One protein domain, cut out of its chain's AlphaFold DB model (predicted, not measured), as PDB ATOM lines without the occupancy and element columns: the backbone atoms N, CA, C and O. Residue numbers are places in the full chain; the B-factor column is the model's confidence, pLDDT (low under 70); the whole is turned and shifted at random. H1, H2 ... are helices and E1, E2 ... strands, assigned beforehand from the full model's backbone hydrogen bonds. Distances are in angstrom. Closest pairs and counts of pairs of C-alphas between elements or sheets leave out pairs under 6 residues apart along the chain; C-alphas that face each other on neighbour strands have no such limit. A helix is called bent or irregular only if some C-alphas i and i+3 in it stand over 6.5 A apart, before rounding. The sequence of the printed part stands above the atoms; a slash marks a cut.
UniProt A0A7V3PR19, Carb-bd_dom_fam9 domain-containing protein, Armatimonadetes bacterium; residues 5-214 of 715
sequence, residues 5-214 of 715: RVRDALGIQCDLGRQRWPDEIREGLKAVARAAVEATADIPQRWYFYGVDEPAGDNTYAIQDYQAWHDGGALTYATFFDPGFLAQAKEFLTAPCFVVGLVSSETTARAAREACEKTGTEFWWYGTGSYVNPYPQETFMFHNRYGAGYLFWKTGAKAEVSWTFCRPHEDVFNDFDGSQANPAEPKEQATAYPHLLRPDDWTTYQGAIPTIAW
ATOM      1  N   ARG A   5      78.221 145.705 128.883       73.19
ATOM      2  CA  ARG A   5      78.688 146.755 127.959       73.19
ATOM      3  C   ARG A   5      79.478 146.240 126.747       73.19
ATOM      4  O   ARG A   5      79.443 146.860 125.692       73.19
ATOM      5  N   VAL A   6      80.241 145.154 126.903       66.88
ATOM      6  CA  VAL A   6      81.061 144.584 125.822       66.88
ATOM      7  C   VAL A   6      80.188 143.735 124.904       66.88
ATOM      8  O   VAL A   6      80.335 143.808 123.689       66.88
ATOM      9  N   ARG A   7      79.247 142.973 125.473       71.62
ATOM     10  CA  ARG A   7      78.275 142.194 124.695       71.62
ATOM     11  C   ARG A   7      77.398 143.101 123.836       71.62
ATOM     12  O   ARG A   7      77.252 142.826 122.648       71.62
ATOM     13  N   ASP A   8      76.903 144.193 124.410       77.81
ATOM     14  CA  ASP A   8      76.056 145.161 123.707       77.81
ATOM     15  C   ASP A   8      76.818 145.877 122.590       77.81
ATOM     16  O   ASP A   8      76.320 145.992 121.471       77.81
ATOM     17  N   ALA A   9      78.061 146.297 122.858       76.69
ATOM     18  CA  ALA A   9      78.914 146.946 121.862       76.69
ATOM     19  C   ALA A   9      79.253 146.030 120.673       76.69
ATOM     20  O   ALA A   9      79.427 146.513 119.556       76.69
ATOM     21  N   LEU A  10      79.339 144.717 120.908       73.31
ATOM     22  CA  LEU A  10      79.604 143.711 119.878       73.31
ATOM     23  C   LEU A  10      78.322 143.126 119.257       73.31
ATOM     24  O   LEU A  10      78.414 142.274 118.376       73.31
ATOM     25  N   GLY A  11      77.133 143.553 119.698       81.06
ATOM     26  CA  GLY A  11      75.851 143.037 119.207       81.06
ATOM     27  C   GLY A  11      75.600 141.559 119.536       81.06
ATOM     28  O   GLY A  11      74.845 140.889 118.830       81.06
ATOM     29  N   ILE A  12      76.232 141.024 120.587       78.81
ATOM     30  CA  ILE A  12      76.169 139.601 120.941       78.81
ATOM     31  C   ILE A  12      74.875 139.307 121.707       78.81
ATOM     32  O   ILE A  12      74.749 139.603 122.897       78.81
ATOM     33  N   GLN A  13      73.926 138.662 121.029       79.12
ATOM     34  CA  GLN A  13      72.615 138.324 121.598       79.12
ATOM     35  C   GLN A  13      72.586 137.004 122.388       79.12
ATOM     36  O   GLN A  13      71.628 136.760 123.118       79.12
ATOM     37  N   CYS A  14      73.617 136.160 122.277       79.62
ATOM     38  CA  CYS A  14      73.706 134.899 123.015       79.62
ATOM     39  C   CYS A  14      74.393 135.062 124.381       79.62
ATOM     40  O   CYS A  14      75.267 135.915 124.572       79.62
ATOM     41  N   ASP A  15      74.039 134.197 125.328       80.69
ATOM     42  CA  ASP A  15      74.734 134.074 126.609       80.69
ATOM     43  C   ASP A  15      76.028 133.270 126.426       80.69
ATOM     44  O   ASP A  15      76.015 132.042 126.413       80.69
ATOM     45  N   LEU A  16      77.162 133.961 126.307       80.00
ATOM     46  CA  LEU A  16      78.479 133.337 126.126       80.00
ATOM     47  C   LEU A  16      78.905 132.425 127.293       80.00
ATOM     48  O   LEU A  16      79.845 131.651 127.133       80.00
ATOM     49  N   GLY A  17      78.263 132.519 128.462       79.44
ATOM     50  CA  GLY A  17      78.546 131.656 129.610       79.44
ATOM     51  C   GLY A  17      77.891 130.276 129.529       79.44
ATOM     52  O   GLY A  17      78.331 129.350 130.210       79.44
ATOM     53  N   ARG A  18      76.824 130.150 128.731       78.50
ATOM     54  CA  ARG A  18      75.936 128.973 128.714       78.50
ATOM     55  C   ARG A  18      75.636 128.440 127.317       78.50
ATOM     56  O   ARG A  18      75.223 127.295 127.167       78.50
ATOM     57  N   GLN A  19      75.763 129.283 126.299       84.62
ATOM     58  CA  GLN A  19      75.396 128.984 124.922       84.62
ATOM     59  C   GLN A  19      76.637 128.876 124.038       84.62
ATOM     60  O   GLN A  19      77.719 129.383 124.349       84.62
ATOM     61  N   ARG A  20      76.457 128.218 122.890       87.62
ATOM     62  CA  ARG A  20      77.496 128.121 121.869       87.62
ATOM     63  C   ARG A  20      77.877 129.517 121.369       87.62
ATOM     64  O   ARG A  20      77.005 130.298 120.993       87.62
ATOM     65  N   TRP A  21      79.171 129.806 121.329       90.19
ATOM     66  CA  TRP A  21      79.703 131.074 120.853       90.19
ATOM     67  C   TRP A  21      79.469 131.249 119.346       90.19
ATOM     68  O   TRP A  21      79.670 130.282 118.595       90.19
ATOM     69  N   PRO A  22      79.108 132.468 118.890       89.62
ATOM     70  CA  PRO A  22      79.026 132.810 117.474       89.62
ATOM     71  C   PRO A  22      80.355 132.549 116.763       89.62
ATOM     72  O   PRO A  22      81.426 132.659 117.368       89.62
ATOM     73  N   ASP A  23      80.290 132.210 115.479       89.06
ATOM     74  CA  ASP A  23      81.467 131.834 114.691       89.06
ATOM     75  C   ASP A  23      82.494 132.973 114.632       89.06
ATOM     76  O   ASP A  23      83.694 132.723 114.721       89.06
ATOM     77  N   GLU A  24      82.034 134.225 114.593       87.62
ATOM     78  CA  GLU A  24      82.871 135.423 114.587       87.62
ATOM     79  C   GLU A  24      83.709 135.548 115.867       87.62
ATOM     80  O   GLU A  24      84.885 135.908 115.806       87.62
ATOM     81  N   ILE A  25      83.130 135.209 117.024       87.94
ATOM     82  CA  ILE A  25      83.837 135.230 118.313       87.94
ATOM     83  C   ILE A  25      84.860 134.099 118.373       87.94
ATOM     84  O   ILE A  25      86.002 134.332 118.772       87.94
ATOM     85  N   ARG A  26      84.485 132.890 117.927       90.88
ATOM     86  CA  ARG A  26      85.407 131.745 117.896       90.88
ATOM     87  C   ARG A  26      86.592 132.007 116.968       90.88
ATOM     88  O   ARG A  26      87.733 131.801 117.370       90.88
ATOM     89  N   GLU A  27      86.351 132.502 115.753       93.25
ATOM     90  CA  GLU A  27      87.424 132.826 114.807       93.25
ATOM     91  C   GLU A  27      88.270 134.022 115.263       93.25
ATOM     92  O   GLU A  27      89.486 134.018 115.063       93.25
ATOM     93  N   GLY A  28      87.664 135.004 115.938       93.56
ATOM     94  CA  GLY A  28      88.382 136.104 116.577       93.56
ATOM     95  C   GLY A  28      89.358 135.614 117.651       93.56
ATOM     96  O   GLY A  28      90.543 135.942 117.597       93.56
ATOM     97  N   LEU A  29      88.899 134.772 118.583       93.56
ATOM     98  CA  LEU A  29      89.766 134.186 119.613       93.56
ATOM     99  C   LEU A  29      90.836 133.265 119.018       93.56
ATOM    100  O   LEU A  29      91.997 133.353 119.411       93.56
ATOM    101  N   LYS A  30      90.504 132.470 117.996       97.19
ATOM    102  CA  LYS A  30      91.499 131.689 117.240       97.19
ATOM    103  C   LYS A  30      92.565 132.568 116.589       97.19
ATOM    104  O   LYS A  30      93.729 132.180 116.527       97.19
ATOM    105  N   ALA A  31      92.197 133.743 116.075       97.12
ATOM    106  CA  ALA A  31      93.159 134.699 115.530       97.12
ATOM    107  C   ALA A  31      94.068 135.288 116.623       97.12
ATOM    108  O   ALA A  31      95.271 135.398 116.396       97.12
ATOM    109  N   VAL A  32      93.526 135.590 117.809       96.12
ATOM    110  CA  VAL A  32      94.319 136.011 118.980       96.12
ATOM    111  C   VAL A  32      95.312 134.921 119.383       96.12
ATOM    112  O   VAL A  32      96.494 135.210 119.558       96.12
ATOM    113  N   ALA A  33      94.860 133.670 119.464       97.38
ATOM    114  CA  ALA A  33      95.711 132.534 119.793       97.38
ATOM    115  C   ALA A  33      96.842 132.345 118.768       97.38
ATOM    116  O   ALA A  33      98.004 132.247 119.162       97.38
ATOM    117  N   ARG A  34      96.540 132.403 117.462       98.06
ATOM    118  CA  ARG A  34      97.562 132.363 116.398       98.06
ATOM    119  C   ARG A  34      98.591 133.478 116.547       98.06
ATOM    120  O   ARG A  34      99.785 133.209 116.504       98.06
ATOM    121  N   ALA A  35      98.138 134.709 116.783       97.38
ATOM    122  CA  ALA A  35      99.032 135.844 116.976       97.38
ATOM    123  C   ALA A  35      99.935 135.665 118.211       97.38
ATOM    124  O   ALA A  35     101.116 135.994 118.156       97.38
ATOM    125  N   ALA A  36      99.411 135.110 119.309       95.00
ATOM    126  CA  ALA A  36     100.202 134.808 120.502       95.00
ATOM    127  C   ALA A  36     101.254 133.715 120.241       95.00
ATOM    128  O   ALA A  36     102.400 133.840 120.677       95.00
ATOM    129  N   VAL A  37     100.893 132.664 119.500       96.00
ATOM    130  CA  VAL A  37     101.823 131.596 119.098       96.00
ATOM    131  C   VAL A  37     102.925 132.150 118.196       96.00
ATOM    132  O   VAL A  37     104.100 131.899 118.445       96.00
ATOM    133  N   GLU A  38     102.576 132.957 117.194       96.25
ATOM    134  CA  GLU A  38     103.548 133.611 116.311       96.25
ATOM    135  C   GLU A  38     104.480 134.549 117.090       96.25
ATOM    136  O   GLU A  38     105.696 134.496 116.918       96.25
ATOM    137  N   ALA A  39     103.933 135.355 118.005       94.69
ATOM    138  CA  ALA A  39     104.708 136.284 118.825       94.69
ATOM    139  C   ALA A  39     105.683 135.586 119.789       94.69
ATOM    140  O   ALA A  39     106.642 136.208 120.250       94.69
ATOM    141  N   THR A  40     105.444 134.312 120.107       92.69
ATOM    142  CA  THR A  40     106.270 133.523 121.033       92.69
ATOM    143  C   THR A  40     107.121 132.460 120.335       92.69
ATOM    144  O   THR A  40     107.893 131.780 121.007       92.69
ATOM    145  N   ALA A  41     107.055 132.345 119.003       91.31
ATOM    146  CA  ALA A  41     107.699 131.272 118.241       91.31
ATOM    147  C   ALA A  41     109.234 131.233 118.379       91.31
ATOM    148  O   ALA A  41     109.825 130.154 118.383       91.31
ATOM    149  N   ASP A  42     109.870 132.398 118.537       93.62
ATOM    150  CA  ASP A  42     111.327 132.522 118.692       93.62
ATOM    151  C   ASP A  42     111.792 132.438 120.162       93.62
ATOM    152  O   ASP A  42     112.990 132.517 120.451       93.62
ATOM    153  N   ILE A  43     110.862 132.285 121.113       92.56
ATOM    154  CA  ILE A  43     111.179 132.153 122.538       92.56
ATOM    155  C   ILE A  43     111.514 130.678 122.832       92.56
ATOM    156  O   ILE A  43     110.719 129.793 122.523       92.56
ATOM    157  N   PRO A  44     112.666 130.366 123.458       90.00
ATOM    158  CA  PRO A  44     113.076 128.978 123.690       90.00
ATOM    159  C   PRO A  44     112.209 128.240 124.727       90.00
ATOM    160  O   PRO A  44     112.242 127.011 124.799       90.00
ATOM    161  N   GLN A  45     111.459 128.967 125.558       90.50
ATOM    162  CA  GLN A  45     110.508 128.406 126.514       90.50
ATOM    163  C   GLN A  45     109.190 128.032 125.832       90.50
ATOM    164  O   GLN A  45     108.672 128.770 125.000       90.50
ATOM    165  N   ARG A  46     108.596 126.910 126.251       89.75
ATOM    166  CA  ARG A  46     107.227 126.557 125.864       89.75
ATOM    167  C   ARG A  46     106.225 127.453 126.584       89.75
ATOM    168  O   ARG A  46     106.295 127.590 127.803       89.75
ATOM    169  N   TRP A  47     105.265 127.976 125.833       92.06
ATOM    170  CA  TRP A  47     104.150 128.760 126.349       92.06
ATOM    171  C   TRP A  47     102.872 127.939 126.333       92.06
ATOM    172  O   TRP A  47     102.577 127.272 125.343       92.06
ATOM    173  N   TYR A  48     102.127 128.008 127.431       93.38
ATOM    174  CA  TYR A  48     100.823 127.381 127.572       93.38
ATOM    175  C   TYR A  48      99.792 128.468 127.859       93.38
ATOM    176  O   TYR A  48     100.022 129.348 128.687       93.38
ATOM    177  N   PHE A  49      98.656 128.404 127.176       95.69
ATOM    178  CA  PHE A  49      97.490 129.201 127.506       95.69
ATOM    179  C   PHE A  49      96.814 128.627 128.751       95.69
ATOM    180  O   PHE A  49      96.510 127.432 128.795       95.69
ATOM    181  N   TYR A  50      96.565 129.500 129.724       93.56
ATOM    182  CA  TYR A  50      95.799 129.230 130.931       93.56
ATOM    183  C   TYR A  50      94.618 130.198 130.972       93.56
ATOM    184  O   TYR A  50      94.820 131.408 131.072       93.56
ATOM    185  N   GLY A  51      93.408 129.667 130.807       90.31
ATOM    186  CA  GLY A  51      92.196 130.469 130.661       90.31
ATOM    187  C   GLY A  51      91.442 130.599 131.975       90.31
ATOM    188  O   GLY A  51      91.601 131.566 132.717       90.31
ATOM    189  N   VAL A  52      90.582 129.618 132.236       90.50
ATOM    190  CA  VAL A  52      89.751 129.555 133.442       90.50
ATOM    191  C   VAL A  52      90.418 128.655 134.475       90.50
ATOM    192  O   VAL A  52      90.835 127.547 134.132       90.50
ATOM    193  N   ASP A  53      90.487 129.152 135.710       88.31
ATOM    194  CA  ASP A  53      90.937 128.419 136.895       88.31
ATOM    195  C   ASP A  53      89.843 127.456 137.372       88.31
ATOM    196  O   ASP A  53      88.680 127.850 137.487       88.31
ATOM    197  N   GLU A  54      90.214 126.193 137.582       88.00
ATOM    198  CA  GLU A  54      89.365 125.125 138.129       88.00
ATOM    199  C   GLU A  54      87.925 125.019 137.557       88.00
ATOM    200  O   GLU A  54      86.957 124.923 138.317       88.00
ATOM    201  N   PRO A  55      87.712 125.012 136.222       90.62
ATOM    202  CA  PRO A  55      86.377 124.861 135.655       90.62
ATOM    203  C   PRO A  55      85.769 123.481 135.955       90.62
ATOM    204  O   PRO A  55      86.451 122.457 135.923       90.62
ATOM    205  N   ALA A  56      84.451 123.459 136.166       85.00
ATOM    206  CA  ALA A  56      83.643 122.243 136.225       85.00
ATOM    207  C   ALA A  56      83.220 121.762 134.823       85.00
ATOM    208  O   ALA A  56      83.338 122.490 133.830       85.00
ATOM    209  N   GLY A  57      82.703 120.533 134.731       82.75
ATOM    210  CA  GLY A  57      82.273 119.917 133.468       82.75
ATOM    211  C   GLY A  57      81.164 120.649 132.707       82.75
ATOM    212  O   GLY A  57      81.062 120.509 131.491       82.75
ATOM    213  N   ASP A  58      80.356 121.453 133.385       85.00
ATOM    214  CA  ASP A  58      79.271 122.242 132.797       85.00
ATOM    215  C   ASP A  58      79.695 123.671 132.408       85.00
ATOM    216  O   ASP A  58      78.897 124.433 131.850       85.00
ATOM    217  N   ASN A  59      80.961 124.044 132.633       86.44
ATOM    218  CA  ASN A  59      81.489 125.357 132.283       86.44
ATOM    219  C   ASN A  59      81.737 125.474 130.768       86.44
ATOM    220  O   ASN A  59      82.867 125.422 130.271       86.44
ATOM    221  N   THR A  60      80.648 125.658 130.013       88.31
ATOM    222  CA  THR A  60      80.674 125.762 128.544       88.31
ATOM    223  C   THR A  60      81.525 126.924 128.032       88.31
ATOM    224  O   THR A  60      82.032 126.860 126.913       88.31
ATOM    225  N   TYR A  61      81.712 127.972 128.837       91.19
ATOM    226  CA  TYR A  61      82.627 129.063 128.521       91.19
ATOM    227  C   TYR A  61      84.070 128.558 128.459       91.19
ATOM    228  O   TYR A  61      84.729 128.725 127.438       91.19
ATOM    229  N   ALA A  62      84.544 127.904 129.526       92.81
ATOM    230  CA  ALA A  62      85.917 127.414 129.614       92.81
ATOM    231  C   ALA A  62      86.232 126.422 128.486       92.81
ATOM    232  O   ALA A  62      87.267 126.533 127.836       92.81
ATOM    233  N   ILE A  63      85.312 125.492 128.214       93.31
ATOM    234  CA  ILE A  63      85.477 124.485 127.157       93.31
ATOM    235  C   ILE A  63      85.649 125.155 125.785       93.31
ATOM    236  O   ILE A  63      86.558 124.797 125.036       93.31
ATOM    237  N   GLN A  64      84.813 126.147 125.462       93.94
ATOM    238  CA  GLN A  64      84.883 126.858 124.181       93.94
ATOM    239  C   GLN A  64      86.116 127.766 124.070       93.94
ATOM    240  O   GLN A  64      86.655 127.915 122.973       93.94
ATOM    241  N   ASP A  65      86.587 128.329 125.186       94.25
ATOM    242  CA  ASP A  65      87.822 129.117 125.234       94.25
ATOM    243  C   ASP A  65      89.036 128.234 124.925       94.25
ATOM    244  O   ASP A  65      89.783 128.493 123.981       94.25
ATOM    245  N   TYR A  66      89.176 127.111 125.640       96.44
ATOM    246  CA  TYR A  66      90.254 126.155 125.387       96.44
ATOM    247  C   TYR A  66      90.195 125.582 123.970       96.44
ATOM    248  O   TYR A  66      91.243 125.443 123.341       96.44
ATOM    249  N   GLN A  67      89.000 125.320 123.430       95.94
ATOM    250  CA  GLN A  67      88.839 124.912 122.033       95.94
ATOM    251  C   GLN A  67      89.375 125.970 121.060       95.94
ATOM    252  O   GLN A  67      90.142 125.639 120.160       95.94
ATOM    253  N   ALA A  68      89.015 127.244 121.239       96.31
ATOM    254  CA  ALA A  68      89.473 128.314 120.355       96.31
ATOM    255  C   ALA A  68      90.998 128.510 120.422       96.31
ATOM    256  O   ALA A  68      91.647 128.689 119.391       96.31
ATOM    257  N   TRP A  69      91.589 128.435 121.616       97.75
ATOM    258  CA  TRP A  69      93.040 128.535 121.778       97.75
ATOM    259  C   TRP A  69      93.783 127.337 121.189       97.75
ATOM    260  O   TRP A  69      94.783 127.521 120.488       97.75
ATOM    261  N   HIS A  70      93.263 126.129 121.401       96.94
ATOM    262  CA  HIS A  70      93.789 124.908 120.801       96.94
ATOM    263  C   HIS A  70      93.742 124.962 119.266       96.94
ATOM    264  O   HIS A  70      94.761 124.758 118.607       96.94
ATOM    265  N   ASP A  71      92.595 125.330 118.689       97.25
ATOM    266  CA  ASP A  71      92.414 125.478 117.239       97.25
ATOM    267  C   ASP A  71      93.302 126.586 116.639       97.25
ATOM    268  O   ASP A  71      93.606 126.578 115.443       97.25
ATOM    269  N   GLY A  72      93.699 127.566 117.455       97.00
ATOM    270  CA  GLY A  72      94.674 128.597 117.107       97.00
ATOM    271  C   GLY A  72      96.133 128.130 117.159       97.00
ATOM    272  O   GLY A  72      97.024 128.900 116.808       97.00
ATOM    273  N   GLY A  73      96.387 126.882 117.565       96.44
ATOM    274  CA  GLY A  73      97.714 126.271 117.639       96.44
ATOM    275  C   GLY A  73      98.439 126.467 118.972       96.44
ATOM    276  O   GLY A  73      99.614 126.112 119.070       96.44
ATOM    277  N   ALA A  74      97.785 127.031 119.991       96.75
ATOM    278  CA  ALA A  74      98.400 127.201 121.301       96.75
ATOM    279  C   ALA A  74      98.477 125.866 122.055       96.75
ATOM    280  O   ALA A  74      97.565 125.039 121.985       96.75
ATOM    281  N   LEU A  75      99.542 125.676 122.839       96.38
ATOM    282  CA  LEU A  75      99.520 124.659 123.887       96.38
ATOM    283  C   LEU A  75      98.587 125.145 124.995       96.38
ATOM    284  O   LEU A  75      98.588 126.324 125.340       96.38
ATOM    285  N   THR A  76      97.806 124.247 125.571       96.94
ATOM    286  CA  THR A  76      96.744 124.579 126.530       96.94
ATOM    287  C   THR A  76      96.948 123.832 127.840       96.94
ATOM    288  O   THR A  76      97.257 122.637 127.853       96.94
ATOM    289  N   TYR A  77      96.779 124.546 128.946       95.38
ATOM    290  CA  TYR A  77      96.937 124.064 130.312       95.38
ATOM    291  C   TYR A  77      95.714 124.487 131.125       95.38
ATOM    292  O   TYR A  77      95.279 125.629 131.012       95.38
ATOM    293  N   ALA A  78      95.165 123.580 131.931       95.31
ATOM    294  CA  ALA A  78      94.011 123.863 132.779       95.31
ATOM    295  C   ALA A  78      94.111 123.088 134.094       95.31
ATOM    296  O   ALA A  78      94.312 121.871 134.069       95.31
ATOM    297  N   THR A  79      93.949 123.787 135.215       94.31
ATOM    298  CA  THR A  79      93.752 123.210 136.549       94.31
ATOM    299  C   THR A  79      92.313 122.723 136.697       94.31
ATOM    300  O   THR A  79      91.407 123.346 136.156       94.31
ATOM    301  N   PHE A  80      92.072 121.604 137.384       92.56
ATOM    302  CA  PHE A  80      90.712 121.157 137.724       92.56
ATOM    303  C   PHE A  80      90.688 120.169 138.897       92.56
ATOM    304  O   PHE A  80      91.586 119.332 139.059       92.56
ATOM    305  N   PHE A  81      89.608 120.225 139.681       85.56
ATOM    306  CA  PHE A  81      89.268 119.232 140.708       85.56
ATOM    307  C   PHE A  81      88.113 118.306 140.294       85.56
ATOM    308  O   PHE A  81      87.956 117.240 140.887       85.56
ATOM    309  N   ASP A  82      87.323 118.683 139.283       83.38
ATOM    310  CA  ASP A  82      86.191 117.908 138.768       83.38
ATOM    311  C   ASP A  82      86.601 117.082 137.529       83.38
ATOM    312  O   ASP A  82      86.874 117.650 136.464       83.38
ATOM    313  N   PRO A  83      86.616 115.735 137.603       81.88
ATOM    314  CA  PRO A  83      86.881 114.879 136.445       81.88
ATOM    315  C   PRO A  83      85.902 115.075 135.273       81.88
ATOM    316  O   PRO A  83      86.245 114.737 134.134       81.88
ATOM    317  N   GLY A  84      84.705 115.617 135.523       83.31
ATOM    318  CA  GLY A  84      83.721 115.970 134.500       83.31
ATOM    319  C   GLY A  84      84.258 116.979 133.485       83.31
ATOM    320  O   GLY A  84      83.999 116.837 132.289       83.31
ATOM    321  N   PHE A  85      85.090 117.928 133.921       88.38
ATOM    322  CA  PHE A  85      85.742 118.882 133.023       88.38
ATOM    323  C   PHE A  85      86.675 118.198 132.028       88.38
ATOM    324  O   PHE A  85      86.574 118.430 130.821       88.38
ATOM    325  N   LEU A  86      87.527 117.283 132.500       89.38
ATOM    326  CA  LEU A  86      88.417 116.532 131.618       89.38
ATOM    327  C   LEU A  86      87.622 115.743 130.569       89.38
ATOM    328  O   LEU A  86      88.019 115.700 129.407       89.38
ATOM    329  N   ALA A  87      86.484 115.151 130.939       87.31
ATOM    330  CA  ALA A  87      85.657 114.400 129.997       87.31
ATOM    331  C   ALA A  87      85.193 115.250 128.798       87.31
ATOM    332  O   ALA A  87      85.132 114.724 127.683       87.31
ATOM    333  N   GLN A  88      84.923 116.540 129.028       88.44
ATOM    334  CA  GLN A  88      84.443 117.487 128.019       88.44
ATOM    335  C   GLN A  88      85.576 118.199 127.266       88.44
ATOM    336  O   GLN A  88      85.460 118.434 126.067       88.44
ATOM    337  N   ALA A  89      86.671 118.541 127.950       91.56
ATOM    338  CA  ALA A  89      87.727 119.397 127.408       91.56
ATOM    339  C   ALA A  89      88.977 118.643 126.926       91.56
ATOM    340  O   ALA A  89      89.851 119.259 126.322       91.56
ATOM    341  N   LYS A  90      89.092 117.326 127.161       90.38
ATOM    342  CA  LYS A  90      90.306 116.531 126.867       90.38
ATOM    343  C   LYS A  90      90.888 116.702 125.461       90.38
ATOM    344  O   LYS A  90      92.093 116.567 125.306       90.38
ATOM    345  N   GLU A  91      90.059 116.954 124.448       92.50
ATOM    346  CA  GLU A  91      90.511 117.114 123.057       92.50
ATOM    347  C   GLU A  91      91.238 118.444 122.832       92.50
ATOM    348  O   GLU A  91      92.032 118.566 121.908       92.50
ATOM    349  N   PHE A  92      90.996 119.420 123.706       95.06
ATOM    350  CA  PHE A  92      91.504 120.782 123.592       95.06
ATOM    351  C   PHE A  92      92.605 121.085 124.604       95.06
ATOM    352  O   PHE A  92      93.086 122.214 124.652       95.06
ATOM    353  N   LEU A  93      93.002 120.114 125.431       95.81
ATOM    354  CA  LEU A  93      94.025 120.277 126.460       95.81
ATOM    355  C   LEU A  93      95.336 119.627 126.022       95.81
ATOM    356  O   LEU A  93      95.369 118.457 125.664       95.81
ATOM    357  N   THR A  94      96.439 120.365 126.105       96.94
ATOM    358  CA  THR A  94      97.788 119.801 125.949       96.94
ATOM    359  C   THR A  94      98.277 119.206 127.267       96.94
ATOM    360  O   THR A  94      98.867 118.128 127.278       96.94
ATOM    361  N   ALA A  95      98.033 119.916 128.367       96.69
ATOM    362  CA  ALA A  95      98.491 119.587 129.709       96.69
ATOM    363  C   ALA A  95      97.334 119.730 130.719       96.69
ATOM    364  O   ALA A  95      97.249 120.745 131.416       96.69
ATOM    365  N   PRO A  96      96.405 118.757 130.787       96.38
ATOM    366  CA  PRO A  96      95.445 118.692 131.885       96.38
ATOM    367  C   PRO A  96      96.185 118.602 133.229       96.38
ATOM    368  O   PRO A  96      97.057 117.748 133.415       96.38
ATOM    369  N   CYS A  97      95.834 119.486 134.163       96.88
ATOM    370  CA  CYS A  97      96.484 119.616 135.458       96.88
ATOM    371  C   CYS A  97      95.524 119.264 136.595       96.88
ATOM    372  O   CYS A  97      94.616 120.014 136.944       96.88
ATOM    373  N   PHE A  98      95.743 118.091 137.172       94.94
ATOM    374  CA  PHE A  98      94.897 117.533 138.216       94.94
ATOM    375  C   PHE A  98      95.226 118.178 139.573       94.94
ATOM    376  O   PHE A  98      96.400 118.291 139.927       94.94
ATOM    377  N   VAL A  99      94.220 118.540 140.371       91.31
ATOM    378  CA  VAL A  99      94.433 118.867 141.796       91.31
ATOM    379  C   VAL A  99      95.047 117.675 142.530       91.31
ATOM    380  O   VAL A  99      94.704 116.525 142.251       91.31
ATOM    381  N   VAL A 100      95.904 117.928 143.525       88.56
ATOM    382  CA  VAL A 100      96.574 116.895 144.336       88.56
ATOM    383  C   VAL A 100      95.628 115.820 144.880       88.56
ATOM    384  O   VAL A 100      95.986 114.645 144.890       88.56
ATOM    385  N   GLY A 101      94.395 116.173 145.258       85.12
ATOM    386  CA  GLY A 101      93.370 115.219 145.704       85.12
ATOM    387  C   GLY A 101      93.004 114.153 144.659       85.12
ATOM    388  O   GLY A 101      92.685 113.020 145.014       85.12
ATOM    389  N   LEU A 102      93.136 114.463 143.367       89.31
ATOM    390  CA  LEU A 102      92.924 113.522 142.264       89.31
ATOM    391  C   LEU A 102      94.151 112.638 141.981       89.31
ATOM    392  O   LEU A 102      94.075 111.741 141.146       89.31
ATOM    393  N   VAL A 103      95.278 112.848 142.668       91.69
ATOM    394  CA  VAL A 103      96.532 112.098 142.452       91.69
ATOM    395  C   VAL A 103      97.208 111.631 143.750       91.69
ATOM    396  O   VAL A 103      98.263 111.004 143.712       91.69
ATOM    397  N   SER A 104      96.595 111.871 144.912       86.50
ATOM    398  CA  SER A 104      97.139 111.546 146.242       86.50
ATOM    399  C   SER A 104      97.008 110.069 146.641       86.50
ATOM    400  O   SER A 104      97.135 109.712 147.813       86.50
ATOM    401  N   SER A 105      96.702 109.184 145.694       87.19
ATOM    402  CA  SER A 105      96.675 107.735 145.894       87.19
ATOM    403  C   SER A 105      97.204 107.028 144.653       87.19
ATOM    404  O   SER A 105      97.142 107.575 143.553       87.19
ATOM    405  N   GLU A 106      97.675 105.789 144.802       87.88
ATOM    406  CA  GLU A 106      98.129 105.009 143.647       87.88
ATOM    407  C   GLU A 106      97.025 104.837 142.606       87.88
ATOM    408  O   GLU A 106      97.257 105.001 141.410       87.88
ATOM    409  N   THR A 107      95.821 104.509 143.071       86.12
ATOM    410  CA  THR A 107      94.659 104.264 142.218       86.12
ATOM    411  C   THR A 107      94.295 105.512 141.426       86.12
ATOM    412  O   THR A 107      94.111 105.436 140.213       86.12
ATOM    413  N   THR A 108      94.227 106.664 142.093       88.44
ATOM    414  CA  THR A 108      93.819 107.921 141.457       88.44
ATOM    415  C   THR A 108      94.913 108.474 140.540       88.44
ATOM    416  O   THR A 108      94.622 108.819 139.398       88.44
ATOM    417  N   ALA A 109      96.188 108.419 140.942       92.44
ATOM    418  CA  ALA A 109      97.308 108.800 140.078       92.44
ATOM    419  C   ALA A 109      97.431 107.902 138.833       92.44
ATOM    420  O   ALA A 109      97.737 108.388 137.743       92.44
ATOM    421  N   ARG A 110      97.178 106.593 138.972       93.62
ATOM    422  CA  ARG A 110      97.127 105.656 137.840       93.62
ATOM    423  C   ARG A 110      95.986 106.006 136.891       93.62
ATOM    424  O   ARG A 110      96.219 106.085 135.690       93.62
ATOM    425  N   ALA A 111      94.789 106.263 137.417       90.00
ATOM    426  CA  ALA A 111      93.641 106.659 136.606       90.00
ATOM    427  C   ALA A 111      93.898 107.967 135.836       90.00
ATOM    428  O   ALA A 111      93.593 108.040 134.646       90.00
ATOM    429  N   ALA A 112      94.511 108.967 136.481       92.75
ATOM    430  CA  ALA A 112      94.907 110.220 135.838       92.75
ATOM    431  C   ALA A 112      95.911 109.982 134.698       92.75
ATOM    432  O   ALA A 112      95.711 110.449 133.577       92.75
ATOM    433  N   ARG A 113      96.945 109.166 134.947       95.06
ATOM    434  CA  ARG A 113      97.936 108.793 133.929       95.06
ATOM    435  C   ARG A 113      97.301 108.081 132.737       95.06
ATOM    436  O   ARG A 113      97.537 108.476 131.601       95.06
ATOM    437  N   GLU A 114      96.460 107.081 132.986       93.81
ATOM    438  CA  GLU A 114      95.752 106.345 131.933       93.81
ATOM    439  C   GLU A 114      94.807 107.251 131.128       93.81
ATOM    440  O   GLU A 114      94.633 107.052 129.923       93.81
ATOM    441  N   ALA A 115      94.184 108.252 131.760       90.56
ATOM    442  CA  ALA A 115      93.353 109.234 131.067       90.56
ATOM    443  C   ALA A 115      94.177 110.105 130.100       90.56
ATOM    444  O   ALA A 115      93.761 110.326 128.957       90.56
ATOM    445  N   CYS A 116      95.368 110.540 130.522       94.50
ATOM    446  CA  CYS A 116      96.294 111.287 129.672       94.50
ATOM    447  C   CYS A 116      96.880 110.425 128.545       94.50
ATOM    448  O   CYS A 116      96.882 110.840 127.388       94.50
ATOM    449  N   GLU A 117      97.290 109.189 128.839       93.62
ATOM    450  CA  GLU A 117      97.817 108.247 127.840       93.62
ATOM    451  C   GLU A 117      96.804 107.966 126.720       93.62
ATOM    452  O   GLU A 117      97.172 107.948 125.547       93.62
ATOM    453  N   LYS A 118      95.513 107.818 127.054       90.38
ATOM    454  CA  LYS A 118      94.433 107.608 126.068       90.38
ATOM    455  C   LYS A 118      94.252 108.770 125.095       90.38
ATOM    456  O   LYS A 118      93.721 108.568 124.007       90.38
ATOM    457  N   THR A 119      94.633 109.975 125.503       87.25
ATOM    458  CA  THR A 119      94.427 111.212 124.737       87.25
ATOM    459  C   THR A 119      95.727 111.757 124.149       87.25
ATOM    460  O   THR A 119      95.692 112.686 123.351       87.25
ATOM    461  N   GLY A 120      96.876 111.170 124.503       90.94
ATOM    462  CA  GLY A 120      98.196 111.666 124.115       90.94
ATOM    463  C   GLY A 120      98.585 112.980 124.801       90.94
ATOM    464  O   GLY A 120      99.530 113.634 124.362       90.94
ATOM    465  N   THR A 121      97.865 113.372 125.856       94.31
ATOM    466  CA  THR A 121      98.099 114.618 126.592       94.31
ATOM    467  C   THR A 121      99.184 114.449 127.651       94.31
ATOM    468  O   THR A 121      99.547 113.339 128.050       94.31
ATOM    469  N   GLU A 122      99.751 115.562 128.105       95.88
ATOM    470  CA  GLU A 122     100.738 115.564 129.175       95.88
ATOM    471  C   GLU A 122     100.042 115.440 130.539       95.88
ATOM    472  O   GLU A 122      99.169 116.234 130.867       95.88
ATOM    473  N   PHE A 123     100.463 114.484 131.369       96.88
ATOM    474  CA  PHE A 123      99.950 114.364 132.735       96.88
ATOM    475  C   PHE A 123     100.639 115.374 133.661       96.88
ATOM    476  O   PHE A 123     101.827 115.219 133.956       96.88
ATOM    477  N   TRP A 124      99.917 116.408 134.097       97.62
ATOM    478  CA  TRP A 124     100.387 117.411 135.058       97.62
ATOM    479  C   TRP A 124      99.533 117.356 136.330       97.62
ATOM    480  O   TRP A 124      98.387 116.912 136.298       97.62
ATOM    481  N   TRP A 125     100.050 117.838 137.454       95.62
ATOM    482  CA  TRP A 125      99.235 118.074 138.651       95.62
ATOM    483  C   TRP A 125      99.740 119.285 139.432       95.62
ATOM    484  O   TRP A 125     100.858 119.744 139.208       95.62
ATOM    485  N   TYR A 126      98.913 119.816 140.324       92.19
ATOM    486  CA  TYR A 126      99.270 120.928 141.203       92.19
ATOM    487  C   TYR A 126      98.716 120.704 142.606       92.19
ATOM    488  O   TYR A 126      97.810 119.896 142.820       92.19
ATOM    489  N   GLY A 127      99.299 121.398 143.576       87.31
ATOM    490  CA  GLY A 127      98.941 121.209 144.979       87.31
ATOM    491  C   GLY A 127     100.073 121.424 145.967       87.31
ATOM    492  O   GLY A 127      99.889 121.112 147.134       87.31
ATOM    493  N   THR A 128     101.233 121.930 145.533       89.69
ATOM    494  CA  THR A 128     102.305 122.407 146.420       89.69
ATOM    495  C   THR A 128     102.390 123.935 146.404       89.69
ATOM    496  O   THR A 128     101.809 124.576 145.532       89.69
ATOM    497  N   GLY A 129     103.096 124.532 147.363       89.06
ATOM    498  CA  GLY A 129     103.303 125.974 147.487       89.06
ATOM    499  C   GLY A 129     102.658 126.568 148.742       89.06
ATOM    500  O   GLY A 129     102.814 126.040 149.844       89.06
ATOM    501  N   SER A 130     101.990 127.702 148.583       86.62
ATOM    502  CA  SER A 130     101.345 128.499 149.617       86.62
ATOM    503  C   SER A 130      99.819 128.430 149.481       86.62
ATOM    504  O   SER A 130      99.248 129.066 148.598       86.62
ATOM    505  N   TYR A 131      99.170 127.699 150.391       79.75
ATOM    506  CA  TYR A 131      97.709 127.563 150.481       79.75
ATOM    507  C   TYR A 131      97.197 128.073 151.825       79.75
ATOM    508  O   TYR A 131      97.906 127.992 152.824       79.75
ATOM    509  N   VAL A 132      95.960 128.566 151.843       71.12
ATOM    510  CA  VAL A 132      95.293 129.089 153.050       71.12
ATOM    511  C   VAL A 132      93.958 128.397 153.353       71.12
ATOM    512  O   VAL A 132      93.500 128.435 154.490       71.12
ATOM    513  N   ASN A 133      93.364 127.702 152.379       62.69
ATOM    514  CA  ASN A 133      92.121 126.938 152.518       62.69
ATOM    515  C   ASN A 133      92.218 125.648 151.670       62.69
ATOM    516  O   ASN A 133      92.730 125.726 150.553       62.69
ATOM    517  N   PRO A 134      91.802 124.456 152.153       57.16
ATOM    518  CA  PRO A 134      91.312 124.101 153.498       57.16
ATOM    519  C   PRO A 134      92.414 123.871 154.537       57.16
ATOM    520  O   PRO A 134      92.148 123.403 155.644       57.16
ATOM    521  N   TYR A 135      93.660 124.166 154.185       62.19
ATOM    522  CA  TYR A 135      94.830 123.794 154.961       62.19
ATOM    523  C   TYR A 135      95.574 125.030 155.477       62.19
ATOM    524  O   TYR A 135      95.829 125.936 154.684       62.19
ATOM    525  N   PRO A 136      95.972 125.072 156.766       65.50
ATOM    526  CA  PRO A 136      96.796 126.161 157.279       65.50
ATOM    527  C   PRO A 136      98.137 126.213 156.539       65.50
ATOM    528  O   PRO A 136      98.845 125.200 156.464       65.50
ATOM    529  N   GLN A 137      98.513 127.390 156.045       72.00
ATOM    530  CA  GLN A 137      99.745 127.636 155.284       72.00
ATOM    531  C   GLN A 137     101.007 127.106 155.992       72.00
ATOM    532  O   GLN A 137     101.907 126.558 155.357       72.00
ATOM    533  N   GLU A 138     101.057 127.196 157.321       68.75
ATOM    534  CA  GLU A 138     102.172 126.754 158.163       68.75
ATOM    535  C   GLU A 138     102.325 125.228 158.187       68.75
ATOM    536  O   GLU A 138     103.430 124.704 158.324       68.75
ATOM    537  N   THR A 139     101.228 124.488 158.039       61.81
ATOM    538  CA  THR A 139     101.241 123.014 158.077       61.81
ATOM    539  C   THR A 139     101.658 122.391 156.744       61.81
ATOM    540  O   THR A 139     102.014 121.214 156.681       61.81
ATOM    541  N   PHE A 140     101.717 123.199 155.684       75.81
ATOM    542  CA  PHE A 140     101.992 122.752 154.324       75.81
ATOM    543  C   PHE A 140     103.485 122.554 154.010       75.81
ATOM    544  O   PHE A 140     103.833 122.014 152.962       75.81
ATOM    545  N   MET A 141     104.396 122.922 154.921       82.88
ATOM    546  CA  MET A 141     105.848 122.793 154.709       82.88
ATOM    547  C   MET A 141     106.280 121.349 154.435       82.88
ATOM    548  O   MET A 141     107.053 121.092 153.511       82.88
ATOM    549  N   PHE A 142     105.763 120.389 155.208       85.31
ATOM    550  CA  PHE A 142     106.037 118.981 154.944       85.31
ATOM    551  C   PHE A 142     105.513 118.589 153.555       85.31
ATOM    552  O   PHE A 142     106.234 117.970 152.767       85.31
ATOM    553  N   HIS A 143     104.263 118.967 153.257       86.50
ATOM    554  CA  HIS A 143     103.619 118.642 151.989       86.50
ATOM    555  C   HIS A 143     104.403 119.209 150.807       86.50
ATOM    556  O   HIS A 143     104.568 118.509 149.822       86.50
ATOM    557  N   ASN A 144     104.976 120.405 150.915       89.94
ATOM    558  CA  ASN A 144     105.791 120.998 149.857       89.94
ATOM    559  C   ASN A 144     107.017 120.155 149.511       89.94
ATOM    560  O   ASN A 144     107.257 119.868 148.339       89.94
ATOM    561  N   ARG A 145     107.759 119.689 150.520       91.94
ATOM    562  CA  ARG A 145     108.902 118.800 150.285       91.94
ATOM    563  C   ARG A 145     108.453 117.456 149.713       91.94
ATOM    564  O   ARG A 145     109.042 116.943 148.765       91.94
ATOM    565  N   TYR A 146     107.421 116.859 150.307       91.44
ATOM    566  CA  TYR A 146     106.917 115.547 149.898       91.44
ATOM    567  C   TYR A 146     106.321 115.572 148.488       91.44
ATOM    568  O   TYR A 146     106.633 114.702 147.677       91.44
ATOM    569  N   GLY A 147     105.513 116.590 148.211       91.56
ATOM    570  CA  GLY A 147     104.812 116.874 146.970       91.56
ATOM    571  C   GLY A 147     105.773 117.043 145.805       91.56
ATOM    572  O   GLY A 147     105.782 116.209 144.901       91.56
ATOM    573  N   ALA A 148     106.645 118.054 145.884       93.81
ATOM    574  CA  ALA A 148     107.608 118.384 144.829       93.81
ATOM    575  C   ALA A 148     108.679 117.293 144.620       93.81
ATOM    576  O   ALA A 148     109.323 117.231 143.573       93.81
ATOM    577  N   GLY A 149     108.881 116.428 145.619       95.06
ATOM    578  CA  GLY A 149     109.836 115.326 145.572       95.06
ATOM    579  C   GLY A 149     109.204 113.973 145.273       95.06
ATOM    580  O   GLY A 149     109.139 113.513 144.131       95.06
ATOM    581  N   TYR A 150     108.804 113.276 146.334       93.31
ATOM    582  CA  TYR A 150     108.423 111.870 146.249       93.31
ATOM    583  C   TYR A 150     107.038 111.635 145.662       93.31
ATOM    584  O   TYR A 150     106.876 110.672 144.914       93.31
ATOM    585  N   LEU A 151     106.044 112.476 145.961       93.06
ATOM    586  CA  LEU A 151     104.737 112.353 145.318       93.06
ATOM    587  C   LEU A 151     104.875 112.612 143.818       93.06
ATOM    588  O   LEU A 151     104.395 111.811 143.020       93.06
ATOM    589  N   PHE A 152     105.614 113.654 143.426       95.94
ATOM    590  CA  PHE A 152     105.888 113.923 142.019       95.94
ATOM    591  C   PHE A 152     106.562 112.727 141.328       95.94
ATOM    592  O   PHE A 152     106.091 112.268 140.289       95.94
ATOM    593  N   TRP A 153     107.578 112.124 141.953       96.06
ATOM    594  CA  TRP A 153     108.180 110.884 141.453       96.06
ATOM    595  C   TRP A 153     107.159 109.744 141.291       96.06
ATOM    596  O   TRP A 153     107.109 109.089 140.250       96.06
ATOM    597  N   LYS A 154     106.328 109.502 142.312       94.50
ATOM    598  CA  LYS A 154     105.373 108.384 142.347       94.50
ATOM    599  C   LYS A 154     104.229 108.541 141.350       94.50
ATOM    600  O   LYS A 154     103.839 107.564 140.706       94.50
ATOM    601  N   THR A 155     103.710 109.756 141.193       95.19
ATOM    602  CA  THR A 155     102.648 110.055 140.221       95.19
ATOM    603  C   THR A 155     103.101 109.765 138.796       95.19
ATOM    604  O   THR A 155     102.272 109.371 137.980       95.19
ATOM    605  N   GLY A 156     104.401 109.873 138.491       94.81
ATOM    606  CA  GLY A 156     104.915 109.727 137.128       94.81
ATOM    607  C   GLY A 156     104.420 110.832 136.194       94.81
ATOM    608  O   GLY A 156     104.415 110.647 134.979       94.81
ATOM    609  N   ALA A 157     103.964 111.947 136.764       96.62
ATOM    610  CA  ALA A 157     103.559 113.119 136.014       96.62
ATOM    611  C   ALA A 157     104.759 113.743 135.294       96.62
ATOM    612  O   ALA A 157     105.911 113.613 135.711       96.62
ATOM    613  N   LYS A 158     104.476 114.442 134.197       95.62
ATOM    614  CA  LYS A 158     105.477 115.182 133.430       95.62
ATOM    615  C   LYS A 158     105.878 116.481 134.126       95.62
ATOM    616  O   LYS A 158     107.031 116.890 134.009       95.62
ATOM    617  N   ALA A 159     104.943 117.105 134.840       95.44
ATOM    618  CA  ALA A 159     105.181 118.313 135.612       95.44
ATOM    619  C   ALA A 159     104.307 118.360 136.871       95.44
ATOM    620  O   ALA A 159     103.224 117.772 136.925       95.44
ATOM    621  N   GLU A 160     104.809 119.093 137.856       94.25
ATOM    622  CA  GLU A 160     104.123 119.499 139.076       94.25
ATOM    623  C   GLU A 160     104.150 121.031 139.124       94.25
ATOM    624  O   GLU A 160     105.148 121.641 138.727       94.25
ATOM    625  N   VAL A 161     103.039 121.649 139.522       92.62
ATOM    626  CA  VAL A 161     102.891 123.108 139.552       92.62
ATOM    627  C   VAL A 161     102.662 123.582 140.985       92.62
ATOM    628  O   VAL A 161     101.712 123.164 141.650       92.62
ATOM    629  N   SER A 162     103.504 124.516 141.436       90.31
ATOM    630  CA  SER A 162     103.362 125.155 142.744       90.31
ATOM    631  C   SER A 162     102.518 126.433 142.671       90.31
ATOM    632  O   SER A 162     102.760 127.313 141.844       90.31
ATOM    633  N   TRP A 163     101.582 126.573 143.604       85.62
ATOM    634  CA  TRP A 163     100.702 127.725 143.793       85.62
ATOM    635  C   TRP A 163     100.980 128.369 145.152       85.62
ATOM    636  O   TRP A 163     100.886 127.676 146.152       85.62
ATOM    637  N   THR A 164     101.324 129.647 145.302       82.69
ATOM    638  CA  THR A 164     101.844 130.617 144.324       82.69
ATOM    639  C   THR A 164     103.245 131.070 144.709       82.69
ATOM    640  O   THR A 164     103.624 131.047 145.880       82.69
ATOM    641  N   PHE A 165     104.026 131.541 143.733       85.88
ATOM    642  CA  PHE A 165     105.370 132.066 143.987       85.88
ATOM    643  C   PHE A 165     105.348 133.297 144.913       85.88
ATOM    644  O   PHE A 165     105.970 133.274 145.974       85.88
ATOM    645  N   CYS A 166     104.599 134.337 144.539       86.62
ATOM    646  CA  CYS A 166     104.417 135.556 145.326       86.62
ATOM    647  C   CYS A 166     103.111 136.243 144.898       86.62
ATOM    648  O   CYS A 166     102.992 136.649 143.740       86.62
ATOM    649  N   ARG A 167     102.135 136.337 145.802       86.19
ATOM    650  CA  ARG A 167     100.851 137.013 145.578       86.19
ATOM    651  C   ARG A 167     100.481 137.808 146.840       86.19
ATOM    652  O   ARG A 167      99.782 137.256 147.682       86.19
ATOM    653  N   PRO A 168     101.015 139.035 146.977       83.69
ATOM    654  CA  PRO A 168     100.764 139.874 148.138       83.69
ATOM    655  C   PRO A 168      99.367 140.520 148.116       83.69
ATOM    656  O   PRO A 168      98.796 140.762 147.044       83.69
ATOM    657  N   HIS A 169      98.866 140.860 149.292       84.75
ATOM    658  CA  HIS A 169      97.616 141.519 149.613       84.75
ATOM    659  C   HIS A 169      97.935 142.710 150.514       84.75
ATOM    660  O   HIS A 169      98.477 142.537 151.589       84.75
ATOM    661  N   GLU A 170      97.550 143.917 150.097       84.19
ATOM    662  CA  GLU A 170      97.745 145.125 150.919       84.19
ATOM    663  C   GLU A 170      99.217 145.306 151.366       84.19
ATOM    664  O   GLU A 170     100.039 145.539 150.473       84.19
ATOM    665  N   ASP A 171      99.547 145.239 152.668       85.38
ATOM    666  CA  ASP A 171     100.937 145.273 153.165       85.38
ATOM    667  C   ASP A 171     101.525 143.858 153.202       85.38
ATOM    668  O   ASP A 171     101.174 143.015 154.028       85.38
ATOM    669  N   VAL A 172     102.536 143.640 152.357       85.12
ATOM    670  CA  VAL A 172     103.180 142.332 152.183       85.12
ATOM    671  C   VAL A 172     103.868 141.771 153.429       85.12
ATOM    672  O   VAL A 172     104.269 140.609 153.440       85.12
ATOM    673  N   PHE A 173     104.056 142.563 154.482       84.44
ATOM    674  CA  PHE A 173     104.619 142.098 155.750       84.44
ATOM    675  C   PHE A 173     103.573 141.967 156.864       84.44
ATOM    676  O   PHE A 173     103.940 141.765 158.028       84.44
ATOM    677  N   ASN A 174     102.287 142.035 156.515       86.06
ATOM    678  CA  ASN A 174     101.166 141.919 157.431       86.06
ATOM    679  C   ASN A 174     100.133 140.882 156.952       86.06
ATOM    680  O   ASN A 174      99.121 141.209 156.354       86.06
ATOM    681  N   ASP A 175     100.330 139.622 157.341       78.88
ATOM    682  CA  ASP A 175      99.500 138.452 156.988       78.88
ATOM    683  C   ASP A 175      97.979 138.537 157.289       78.88
ATOM    684  O   ASP A 175      97.264 137.555 157.077       78.88
ATOM    685  N   PHE A 176      97.460 139.641 157.832       80.00
ATOM    686  CA  PHE A 176      96.075 139.758 158.302       80.00
ATOM    687  C   PHE A 176      95.312 140.979 157.781       80.00
ATOM    688  O   PHE A 176      94.145 141.139 158.150       80.00
ATOM    689  N   ASP A 177      95.917 141.852 156.978       84.88
ATOM    690  CA  ASP A 177      95.211 143.033 156.469       84.88
ATOM    691  C   ASP A 177      94.488 142.810 155.145       84.88
ATOM    692  O   ASP A 177      93.451 143.439 154.952       84.88
ATOM    693  N   GLY A 178      94.911 141.832 154.339       84.19
ATOM    694  CA  GLY A 178      94.400 141.513 153.001       84.19
ATOM    695  C   GLY A 178      92.899 141.230 152.845       84.19
ATOM    696  O   GLY A 178      92.447 140.880 151.759       84.19
ATOM    697  N   SER A 179      92.093 141.383 153.893       83.88
ATOM    698  CA  SER A 179      90.637 141.238 153.879       83.88
ATOM    699  C   SER A 179      89.903 142.190 152.924       83.88
ATOM    700  O   SER A 179      88.825 141.821 152.451       83.88
ATOM    701  N   GLN A 180      90.441 143.381 152.617       86.19
ATOM    702  CA  GLN A 180      89.825 144.259 151.610       86.19
ATOM    703  C   GLN A 180      90.148 143.766 150.201       86.19
ATOM    704  O   GLN A 180      89.293 143.818 149.316       86.19
ATOM    705  N   ALA A 181      91.371 143.274 149.996       84.50
ATOM    706  CA  ALA A 181      91.807 142.724 148.717       84.50
ATOM    707  C   ALA A 181      91.155 141.366 148.400       84.50
ATOM    708  O   ALA A 181      90.737 141.127 147.264       84.50
ATOM    709  N   ASN A 182      91.073 140.476 149.389       83.56
ATOM    710  CA  ASN A 182      90.557 139.123 149.251       83.56
ATOM    711  C   ASN A 182      89.934 138.628 150.572       83.56
ATOM    712  O   ASN A 182      90.615 138.029 151.403       83.56
ATOM    713  N   PRO A 183      88.618 138.808 150.778       82.62
ATOM    714  CA  PRO A 183      87.969 138.389 152.018       82.62
ATOM    715  C   PRO A 183      87.891 136.863 152.184       82.62
ATOM    716  O   PRO A 183      87.675 136.389 153.298       82.62
ATOM    717  N   ALA A 184      88.036 136.090 151.100       79.62
ATOM    718  CA  ALA A 184      88.003 134.627 151.147       79.62
ATOM    719  C   ALA A 184      89.348 134.030 151.593       79.62
ATOM    720  O   ALA A 184      89.382 132.998 152.261       79.62
ATOM    721  N   GLU A 185      90.447 134.694 151.241       81.12
ATOM    722  CA  GLU A 185      91.819 134.284 151.531       81.12
ATOM    723  C   GLU A 185      92.631 135.525 151.940       81.12
ATOM    724  O   GLU A 185      93.451 136.006 151.162       81.12
ATOM    725  N   PRO A 186      92.384 136.091 153.136       83.06
ATOM    726  CA  PRO A 186      92.944 137.389 153.528       83.06
ATOM    727  C   PRO A 186      94.432 137.334 153.888       83.06
ATOM    728  O   PRO A 186      95.041 138.374 154.112       83.06
ATOM    729  N   LYS A 187      94.993 136.126 153.995       85.81
ATOM    730  CA  LYS A 187      96.381 135.887 154.375       85.81
ATOM    731  C   LYS A 187      97.280 135.787 153.152       85.81
ATOM    732  O   LYS A 187      96.866 135.270 152.117       85.81
ATOM    733  N   GLU A 188      98.533 136.201 153.313       86.44
ATOM    734  CA  GLU A 188      99.468 136.288 152.207       86.44
ATOM    735  C   GLU A 188      99.827 134.974 151.524       86.44
ATOM    736  O   GLU A 188     100.279 134.003 152.136       86.44
ATOM    737  N   GLN A 189      99.709 134.968 150.195       86.12
ATOM    738  CA  GLN A 189      99.983 133.808 149.349       86.12
ATOM    739  C   GLN A 189     101.392 133.905 148.740       86.12
ATOM    740  O   GLN A 189     101.605 133.918 147.522       86.12
ATOM    741  N   ALA A 190     102.393 133.989 149.617       87.00
ATOM    742  CA  ALA A 190     103.796 134.144 149.251       87.00
ATOM    743  C   ALA A 190     104.633 132.915 149.639       87.00
ATOM    744  O   ALA A 190     104.997 132.719 150.798       87.00
ATOM    745  N   THR A 191     105.017 132.100 148.648       88.38
ATOM    746  CA  THR A 191     106.056 131.075 148.855       88.38
ATOM    747  C   THR A 191     107.422 131.735 149.064       88.38
ATOM    748  O   THR A 191     108.221 131.256 149.864       88.38
ATOM    749  N   ALA A 192     107.691 132.852 148.389       89.12
ATOM    750  CA  ALA A 192     108.821 133.732 148.665       89.12
ATOM    751  C   ALA A 192     108.319 135.173 148.830       89.12
ATOM    752  O   ALA A 192     107.475 135.630 148.057       89.12
ATOM    753  N   TYR A 193     108.847 135.888 149.824       89.56
ATOM    754  CA  TYR A 193     108.469 137.283 150.074       89.56
ATOM    755  C   TYR A 193     109.318 138.225 149.216       89.56
ATOM    756  O   TYR A 193     110.488 137.929 148.963       89.56
ATOM    757  N   PRO A 194     108.791 139.369 148.763       90.12
ATOM    758  CA  PRO A 194     109.605 140.379 148.104       90.12
ATOM    759  C   PRO A 194     110.508 141.082 149.126       90.12
ATOM    760  O   PRO A 194     110.104 141.393 150.241       90.12
ATOM    761  N   HIS A 195     111.746 141.376 148.741       90.62
ATOM    762  CA  HIS A 195     112.639 142.240 149.504       90.62
ATOM    763  C   HIS A 195     112.472 143.680 149.019       90.62
ATOM    764  O   HIS A 195     112.947 144.031 147.937       90.62
ATOM    765  N   LEU A 196     111.816 144.510 149.828       89.94
ATOM    766  CA  LEU A 196     111.650 145.942 149.587       89.94
ATOM    767  C   LEU A 196     112.487 146.734 150.605       89.94
ATOM    768  O   LEU A 196     112.500 146.393 151.786       89.94
ATOM    769  N   LEU A 197     113.183 147.795 150.172       87.75
ATOM    770  CA  LEU A 197     113.906 148.685 151.104       87.75
ATOM    771  C   LEU A 197     112.964 149.660 151.822       87.75
ATOM    772  O   LEU A 197     113.332 150.236 152.846       87.75
ATOM    773  N   ARG A 198     111.774 149.883 151.260       85.88
ATOM    774  CA  ARG A 198     110.689 150.666 151.852       85.88
ATOM    775  C   ARG A 198     109.385 149.862 151.738       85.88
ATOM    776  O   ARG A 198     109.156 149.324 150.653       85.88
ATOM    777  N   PRO A 199     108.556 149.781 152.798       78.06
ATOM    778  CA  PRO A 199     107.260 149.096 152.745       78.06
ATOM    779  C   PRO A 199     106.422 149.579 151.558       78.06
ATOM    780  O   PRO A 199     106.379 150.782 151.293       78.06
ATOM    781  N   ASP A 200     105.855 148.628 150.816       76.69
ATOM    782  CA  ASP A 200     104.976 148.811 149.648       76.69
ATOM    783  C   ASP A 200     105.515 149.672 148.495       76.69
ATOM    784  O   ASP A 200     104.798 150.004 147.548       76.69
ATOM    785  N   ASP A 201     106.809 149.995 148.507       87.19
ATOM    786  CA  ASP A 201     107.464 150.707 147.419       87.19
ATOM    787  C   ASP A 201     108.220 149.736 146.509       87.19
ATOM    788  O   ASP A 201     109.424 149.488 146.658       87.19
ATOM    789  N   TRP A 202     107.504 149.236 145.506       87.94
ATOM    790  CA  TRP A 202     108.029 148.331 144.481       87.94
ATOM    791  C   TRP A 202     109.205 148.904 143.679       87.94
ATOM    792  O   TRP A 202     109.984 148.134 143.117       87.94
ATOM    793  N   THR A 203     109.418 150.227 143.674       93.44
ATOM    794  CA  THR A 203     110.619 150.821 143.055       93.44
ATOM    795  C   THR A 203     111.903 150.477 143.814       93.44
ATOM    796  O   THR A 203     112.999 150.626 143.276       93.44
ATOM    797  N   THR A 204     111.778 149.991 145.052       92.31
ATOM    798  CA  THR A 204     112.902 149.602 145.910       92.31
ATOM    799  C   THR A 204     113.192 148.104 145.938       92.31
ATOM    800  O   THR A 204     114.037 147.672 146.724       92.31
ATOM    801  N   TYR A 205     112.535 147.316 145.083       92.88
ATOM    802  CA  TYR A 205     112.704 145.866 145.013       92.88
ATOM    803  C   TYR A 205     114.175 145.448 144.846       92.88
ATOM    804  O   TYR A 205     114.860 145.878 143.921       92.88
ATOM    805  N   GLN A 206     114.653 144.592 145.751       93.88
ATOM    806  CA  GLN A 206     116.021 144.058 145.765       93.88
ATOM    807  C   GLN A 206     116.100 142.580 145.354       93.88
ATOM    808  O   GLN A 206     117.195 142.071 145.119       93.88
ATOM    809  N   GLY A 207     114.972 141.869 145.297       89.88
ATOM    810  CA  GLY A 207     114.937 140.428 145.041       89.88
ATOM    811  C   GLY A 207     113.912 139.699 145.906       89.88
ATOM    812  O   GLY A 207     113.088 140.325 146.562       89.88
ATOM    813  N   ALA A 208     113.984 138.369 145.923       90.19
ATOM    814  CA  ALA A 208     113.124 137.525 146.748       90.19
ATOM    815  C   ALA A 208     113.825 137.102 148.051       90.19
ATOM    816  O   ALA A 208     115.022 136.806 148.062       90.19
ATOM    817  N   ILE A 209     113.056 137.034 149.133       90.50
ATOM    818  CA  ILE A 209     113.431 136.495 150.438       90.50
ATOM    819  C   ILE A 209     112.920 135.048 150.503       90.50
ATOM    820  O   ILE A 209     111.708 134.825 150.398       90.50
ATOM    821  N   PRO A 210     113.807 134.049 150.663       89.06
ATOM    822  CA  PRO A 210     113.381 132.664 150.802       89.06
ATOM    823  C   PRO A 210     112.633 132.456 152.123       89.06
ATOM    824  O   PRO A 210     113.011 132.999 153.161       89.06
ATOM    825  N   THR A 211     111.597 131.624 152.089       87.69
ATOM    826  CA  THR A 211     110.862 131.169 153.277       87.69
ATOM    827  C   THR A 211     111.152 129.697 153.559       87.69
ATOM    828  O   THR A 211     111.738 128.991 152.737       87.69
ATOM    829  N   ILE A 212     110.674 129.191 154.695       88.25
ATOM    830  CA  ILE A 212     110.732 127.752 154.979       88.25
ATOM    831  C   ILE A 212     109.899 126.958 153.956       88.25
ATOM    832  O   ILE A 212     110.307 125.870 153.561       88.25
ATOM    833  N   ALA A 213     108.780 127.504 153.463       87.19
ATOM    834  CA  ALA A 213     107.985 126.867 152.411       87.19
ATOM    835  C   ALA A 213     108.761 126.771 151.084       87.19
ATOM    836  O   ALA A 213     108.739 125.723 150.438       87.19
ATOM    837  N   TRP A 214     109.501 127.824 150.718       91.19
ATOM    838  CA  TRP A 214     110.394 127.824 149.556       91.19
ATOM    839  C   TRP A 214     111.523 126.799 149.696       91.19
ATOM    840  O   TRP A 214     111.768 126.013 148.782       91.19
TER     841      TRP A 214
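AT A GLANCE: This is residues 5 to 214 of the 715 residues of the protein "Carb-bd_dom_fam9 domain-containing protein" of Armatimonadetes bacterium (UniProt A0A7V3PR19). Five parallel strands stand side by side in a sheet curled like part of a barrel; H3, H4, H5 and H6 cover its outside, and H2 packs on H3. Beyond the end of E5 lies a lobe of the hairpin E6 and E7 with the long stretch of residues 164 to 191, while H1 lies far out. The 210 printed residues hold six named helices and seven named strands, in the order H1 H2 E1 H3 E2 H4 E3 H5 E4 H6 E5 E6 E7, a mixed class. The sheet runs E1 E2 E3 E4 E5, in two layers with the helices on one face. The whole is compact, radius of gyration of the C-alphas 19.5 A, and spans 50 by 46 by 37 A.

IN THESE COORDINATES: Find C-alpha 48 at (100.823, 127.381, 127.572), where E1, residues 48 to 50, begins; beside it come E2, 75 to 80, E3, 95 to 99, E4, 124 to 129, and E5, 159 to 163. Between them you meet H3, 60 to 71, H4, 83 to 92, H5, 106 to 119 and 20.2 A long, and H6, 137 to 155 and 23.3 A long. H4 is irregular, with C-alphas 88 and 91 7.8 A apart, and so is H6, with C-alphas 139 and 142 7.0 A apart and a kink of 49 degrees near residue 148. Before the sheet, look for H1, 5 to 9, and H2, 23 to 40 and 25.7 A long. After it come E6, 192 to 196, and E7, 205 to 210, ending at (113.381, 132.664, 150.802).

HOW THE PARTS SIT: Check the parallel pairs at N 49 and O 75, 2.8 A; N 97 and O 78, 2.8 A; N 126 and O 98, 3.0 A; N 161 and O 125, 2.9 A. Each successive pair makes a strand-helix-strand unit, a helix between two parallel neighbours, with a right-handed crossover. H6 is over E4 and E5, height over the sheet 8.0 A. H2 touches H3 with residues 26 to 33 alone, C-alphas 30 and 68 closest at 5.0 A, at a steep tilt of 51 degrees. In the antiparallel hairpin E6 and E7, N 209 and O 193 are 2.7 A apart. Each O i to N i+4 pair is within hydrogen-bond range in H1, H2 and H3, against 4 of 6 in H4, 9 of 10 in H5 and 10 of 15 in H6.

THE WHOLE: The C-alphas of Lys 118 and Arg 198 are farthest apart, 52.8 A. The printed part has no cut; the long links are H1 to H2 and E5 to E6. Mean pLDDT of the printed part is 88.4; residues 6, 133 to 136 and 138 to 139 are under 70.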